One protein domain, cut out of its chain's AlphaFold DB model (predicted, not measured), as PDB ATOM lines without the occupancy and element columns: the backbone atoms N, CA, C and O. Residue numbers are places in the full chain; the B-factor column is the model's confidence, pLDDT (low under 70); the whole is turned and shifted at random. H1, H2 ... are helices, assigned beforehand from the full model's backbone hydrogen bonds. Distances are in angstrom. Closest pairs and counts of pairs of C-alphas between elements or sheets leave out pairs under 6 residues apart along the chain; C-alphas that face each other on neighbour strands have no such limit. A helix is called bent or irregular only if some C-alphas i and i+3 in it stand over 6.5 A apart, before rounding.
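What this domain is: This is residues 2 to 42 of the 57 residues of an uncharacterized protein of Kalanchoe fedtschenkoi (UniProt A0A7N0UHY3). The model is an open hook: one long, gently kinked helix, H1, makes the shaft, and a short helix, H2, turns back from its far end without packing on it. A tight link of residues 28 to 32 makes the corner between them. The printed part has 41 residues with two named helices, H1 then H2, and no named strand; its class is all helix. The whole is extended, with a radius of gyration of the C-alphas of 15.0 A, and it is flat, spanning 44 by 24 by 6 A.

How they stand to each other: H1, residues 2 to 27, has a kink of 26 degrees near residue 15 but is not bent. A tight link of 5 residues leads from it to H2, residues 33 to 42. H1 and H2 are apart, with no C-alpha of the one within 8 A of the other. Residues 2 to 25, all in H1, stand free. So do residues 27 to 35, of which 33 to 35 belong to H2, and residues 37 to 42 of H2. In both H1 and H2 every O i to N i+4 pair is within hydrogen-bond range.

Where its parts are: H1 begins at Ile 2, C-alpha at (178.058, 118.382, 317.394), and ends at Gln 27, C-alpha at (210.621, 134.605, 325.926). Its first and last C-alphas are 37.4 A apart. H2 begins at Gly 33 and ends at Asn 42, C-alpha at (215.865, 113.891, 321.708), 14.2 A from first to last C-alpha.

The domain as a whole: The two C-alphas farthest apart are those of Ile 2 and Arg 34, at 43.9 A. The first and last printed C-alphas are 38.3 A apart. The printed part has no cut. Its mean pLDDT is 82.3, and residues 28 to 34 are under 70.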
ATOM      1  N   ILE A   2     178.148 117.314 316.374       87.00
ATOM      2  CA  ILE A   2     178.058 118.382 317.394       87.00
ATOM      3  C   ILE A   2     179.148 118.321 318.480       87.00
ATOM      4  O   ILE A   2     179.718 119.345 318.825       87.00
ATOM      5  N   GLN A   3     179.504 117.128 318.967       92.69
ATOM      6  CA  GLN A   3     180.555 116.986 319.985       92.69
ATOM      7  C   GLN A   3     181.917 117.479 319.488       92.69
ATOM      8  O   GLN A   3     182.655 118.106 320.235       92.69
ATOM      9  N   VAL A   4     182.228 117.238 318.211       93.44
ATOM     10  CA  VAL A   4     183.482 117.687 317.596       93.44
ATOM     11  C   VAL A   4     183.526 119.211 317.528       93.44
ATOM     12  O   VAL A   4     184.560 119.790 317.831       93.44
ATOM     13  N   ALA A   5     182.405 119.855 317.193       92.75
ATOM     14  CA  ALA A   5     182.309 121.312 317.164       92.75
ATOM     15  C   ALA A   5     182.531 121.926 318.555       92.75
ATOM     16  O   ALA A   5     183.324 122.848 318.693       92.75
ATOM     17  N   ILE A   6     181.915 121.349 319.592       92.69
ATOM     18  CA  ILE A   6     182.089 121.798 320.982       92.69
ATOM     19  C   ILE A   6     183.544 121.627 321.435       92.69
ATOM     20  O   ILE A   6     184.124 122.524 322.041       92.69
ATOM     21  N   VAL A   7     184.152 120.476 321.133       94.25
ATOM     22  CA  VAL A   7     185.559 120.229 321.466       94.25
ATOM     23  C   VAL A   7     186.464 121.205 320.720       94.25
ATOM     24  O   VAL A   7     187.385 121.720 321.336       94.25
ATOM     25  N   ALA A   8     186.202 121.492 319.443       94.69
ATOM     26  CA  ALA A   8     186.995 122.430 318.650       94.69
ATOM     27  C   ALA A   8     186.921 123.864 319.195       94.69
ATOM     28  O   ALA A   8     187.960 124.498 319.353       94.69
ATOM     29  N   GLU A   9     185.725 124.337 319.547       90.88
ATOM     30  CA  GLU A   9     185.512 125.662 320.141       90.88
ATOM     31  C   GLU A   9     186.235 125.799 321.492       90.88
ATOM     32  O   GLU A   9     186.928 126.784 321.750       90.88
ATOM     33  N   LEU A  10     186.174 124.760 322.333       94.44
ATOM     34  CA  LEU A  10     186.923 124.716 323.590       94.44
ATOM     35  C   LEU A  10     188.445 124.677 323.355       94.44
ATOM     36  O   LEU A  10     189.206 125.338 324.067       94.44
ATOM     37  N   LEU A  11     188.896 123.907 322.360       95.50
ATOM     38  CA  LEU A  11     190.309 123.775 322.005       95.50
ATOM     39  C   LEU A  11     190.879 125.100 321.497       95.50
ATOM     40  O   LEU A  11     192.028 125.421 321.789       95.50
ATOM     41  N   GLU A  12     190.094 125.881 320.760       91.88
ATOM     42  CA  GLU A  12     190.502 127.187 320.248       91.88
ATOM     43  C   GLU A  12     190.813 128.154 321.397       91.88
ATOM     44  O   GLU A  12     191.927 128.677 321.483       91.88
ATOM     45  N   GLY A  13     189.891 128.313 322.349       91.62
ATOM     46  CA  GLY A  13     190.122 129.158 323.526       91.62
ATOM     47  C   GLY A  13     191.299 128.672 324.382       91.62
ATOM     48  O   GLY A  13     192.139 129.463 324.820       91.62
ATOM     49  N   TYR A  14     191.412 127.355 324.570       94.06
ATOM     50  CA  TYR A  14     192.519 126.754 325.312       94.06
ATOM     51  C   TYR A  14     193.874 126.982 324.626       94.06
ATOM     52  O   TYR A  14     194.840 127.368 325.283       94.06
ATOM     53  N   THR A  15     193.960 126.784 323.309       94.56
ATOM     54  CA  THR A  15     195.211 126.943 322.552       94.56
ATOM     55  C   THR A  15     195.659 128.396 322.475       94.56
ATOM     56  O   THR A  15     196.861 128.650 322.542       94.56
ATOM     57  N   GLN A  16     194.736 129.361 322.433       96.12
ATOM     58  CA  GLN A  16     195.072 130.784 322.522       96.12
ATOM     59  C   GLN A  16     195.742 131.121 323.862       96.12
ATOM     60  O   GLN A  16     196.834 131.697 323.876       96.12
ATOM     61  N   LEU A  17     195.148 130.701 324.983       95.56
ATOM     62  CA  LEU A  17     195.728 130.886 326.319       95.56
ATOM     63  C   LEU A  17     197.069 130.161 326.459       95.56
ATOM     64  O   LEU A  17     198.059 130.753 326.893       95.56
ATOM     65  N   LEU A  18     197.111 128.900 326.032       94.75
ATOM     66  CA  LEU A  18     198.304 128.067 326.060       94.75
ATOM     67  C   LEU A  18     199.438 128.694 325.243       94.75
ATOM     68  O   LEU A  18     200.566 128.747 325.723       94.75
ATOM     69  N   SER A  19     199.150 129.217 324.049       93.69
ATOM     70  CA  SER A  19     200.151 129.853 323.187       93.69
ATOM     71  C   SER A  19     200.778 131.071 323.855       93.69
ATOM     72  O   SER A  19     201.995 131.230 323.818       93.69
ATOM     73  N   ARG A  20     199.972 131.898 324.532       90.50
ATOM     74  CA  ARG A  20     200.450 133.095 325.223       90.50
ATOM     75  C   ARG A  20     201.269 132.735 326.461       90.50
ATOM     76  O   ARG A  20     202.303 133.359 326.684       90.50
ATOM     77  N   ALA A  21     200.857 131.716 327.211       89.75
ATOM     78  CA  ALA A  21     201.618 131.196 328.344       89.75
ATOM     79  C   ALA A  21     202.964 130.603 327.898       89.75
ATOM     80  O   ALA A  21     204.004 130.951 328.454       89.75
ATOM     81  N   LEU A  22     202.969 129.774 326.848       87.69
ATOM     82  CA  LEU A  22     204.193 129.240 326.246       87.69
ATOM     83  C   LEU A  22     205.096 130.349 325.726       87.69
ATOM     84  O   LEU A  22     206.301 130.279 325.923       87.69
ATOM     85  N   HIS A  23     204.530 131.370 325.087       87.00
ATOM     86  CA  HIS A  23     205.293 132.501 324.584       87.00
ATOM     87  C   HIS A  23     206.028 133.224 325.713       87.00
ATOM     88  O   HIS A  23     207.237 133.396 325.610       87.00
ATOM     89  N   HIS A  24     205.344 133.540 326.817       84.12
ATOM     90  CA  HIS A  24     205.978 134.147 327.992       84.12
ATOM     91  C   HIS A  24     207.016 133.207 328.614       84.12
ATOM     92  O   HIS A  24     208.136 133.617 328.887       84.12
ATOM     93  N   MET A  25     206.727 131.911 328.760       79.75
ATOM     94  CA  MET A  25     207.724 130.968 329.284       79.75
ATOM     95  C   MET A  25     208.952 130.815 328.378       79.75
ATOM     96  O   MET A  25     210.044 130.567 328.879       79.75
ATOM     97  N   LEU A  26     208.787 130.933 327.061       73.88
ATOM     98  CA  LEU A  26     209.872 130.823 326.084       73.88
ATOM     99  C   LEU A  26     210.655 132.130 325.912       73.88
ATOM    100  O   LEU A  26     211.832 132.065 325.561       73.88
ATOM    101  N   GLN A  27     210.014 133.285 326.108       74.12
ATOM    102  CA  GLN A  27     210.621 134.605 325.926       74.12
ATOM    103  C   GLN A  27     211.152 135.220 327.225       74.12
ATOM    104  O   GLN A  27     212.243 135.783 327.204       74.12
ATOM    105  N   ASP A  28     210.422 135.101 328.336       66.00
ATOM    106  CA  ASP A  28     210.753 135.773 329.601       66.00
ATOM    107  C   ASP A  28     211.673 134.942 330.497       66.00
ATOM    108  O   ASP A  28     212.433 135.489 331.298       66.00
ATOM    109  N   ALA A  29     211.654 133.613 330.367       58.03
ATOM    110  CA  ALA A  29     212.699 132.796 330.962       58.03
ATOM    111  C   ALA A  29     213.871 132.730 329.975       58.03
ATOM    112  O   ALA A  29     213.645 132.441 328.797       58.03
ATOM    113  N   PRO A  30     215.134 132.894 330.417       61.69
ATOM    114  CA  PRO A  30     216.264 132.412 329.645       61.69
ATOM    115  C   PRO A  30     216.118 130.893 329.607       61.69
ATOM    116  O   PRO A  30     216.624 130.196 330.486       61.69
ATOM    117  N   PHE A  31     215.337 130.386 328.646       59.47
ATOM    118  CA  PHE A  31     215.087 128.969 328.460       59.47
ATOM    119  C   PHE A  31     216.466 128.334 328.483       59.47
ATOM    120  O   PHE A  31     217.279 128.693 327.619       59.47
ATOM    121  N   PRO A  32     216.808 127.517 329.501       61.88
ATOM    122  CA  PRO A  32     218.191 127.145 329.714       61.88
ATOM    123  C   PRO A  32     218.632 126.532 328.401       61.88
ATOM    124  O   PRO A  32     217.986 125.587 327.952       61.88
ATOM    125  N   GLY A  33     219.649 127.078 327.725       63.97
ATOM    126  CA  GLY A  33     220.036 126.592 326.390       63.97
ATOM    127  C   GLY A  33     220.222 125.068 326.370       63.97
ATOM    128  O   GLY A  33     220.003 124.419 325.355       63.97
ATOM    129  N   ARG A  34     220.492 124.496 327.552       63.00
ATOM    130  CA  ARG A  34     220.443 123.075 327.902       63.00
ATOM    131  C   ARG A  34     219.104 122.381 327.609       63.00
ATOM    132  O   ARG A  34     219.136 121.337 326.985       63.00
ATOM    133  N   VAL A  35     217.944 122.916 327.995       70.56
ATOM    134  CA  VAL A  35     216.622 122.321 327.700       70.56
ATOM    135  C   VAL A  35     216.316 122.388 326.206       70.56
ATOM    136  O   VAL A  35     215.897 121.390 325.633       70.56
ATOM    137  N   ARG A  36     216.603 123.518 325.542       73.94
ATOM    138  CA  ARG A  36     216.459 123.630 324.080       73.94
ATOM    139  C   ARG A  36     217.348 122.615 323.355       73.94
ATOM    140  O   ARG A  36     216.881 121.936 322.448       73.94
ATOM    141  N   LEU A  37     218.597 122.466 323.798       72.69
ATOM    142  CA  LEU A  37     219.525 121.460 323.286       72.69
ATOM    143  C   LEU A  37     219.044 120.031 323.579       72.69
ATOM    144  O   LEU A  37     219.165 119.171 322.717       72.69
ATOM    145  N   LEU A  38     218.476 119.770 324.758       73.62
ATOM    146  CA  LEU A  38     217.920 118.465 325.119       73.62
ATOM    147  C   LEU A  38     216.687 118.119 324.278       73.62
ATOM    148  O   LEU A  38     216.578 116.982 323.836       73.62
ATOM    149  N   ILE A  39     215.793 119.073 324.009       78.19
ATOM    150  CA  ILE A  39     214.653 118.869 323.103       78.19
ATOM    151  C   ILE A  39     215.179 118.528 321.707       78.19
ATOM    152  O   ILE A  39     214.837 117.474 321.181       78.19
ATOM    153  N   LEU A  40     216.085 119.348 321.156       76.06
ATOM    154  CA  LEU A  40     216.712 119.123 319.846       76.06
ATOM    155  C   LEU A  40     217.457 117.781 319.755       76.06
ATOM    156  O   LEU A  40     217.366 117.103 318.737       76.06
ATOM    157  N   ARG A  41     218.156 117.362 320.816       71.44
ATOM    158  CA  ARG A  41     218.896 116.090 320.855       71.44
ATOM    159  C   ARG A  41     217.981 114.868 320.916       71.44
ATOM    160  O   ARG A  41     218.357 113.823 320.404       71.44
ATOM    161  N   ASN A  42     216.823 114.988 321.561       75.19
ATOM    162  CA  ASN A  42     215.865 113.891 321.708       75.19
ATOM    163  C   ASN A  42     214.830 113.843 320.572       75.19
ATOM    164  O   ASN A  42     213.976 112.957 320.574       75.19
TER     165      ASN A  42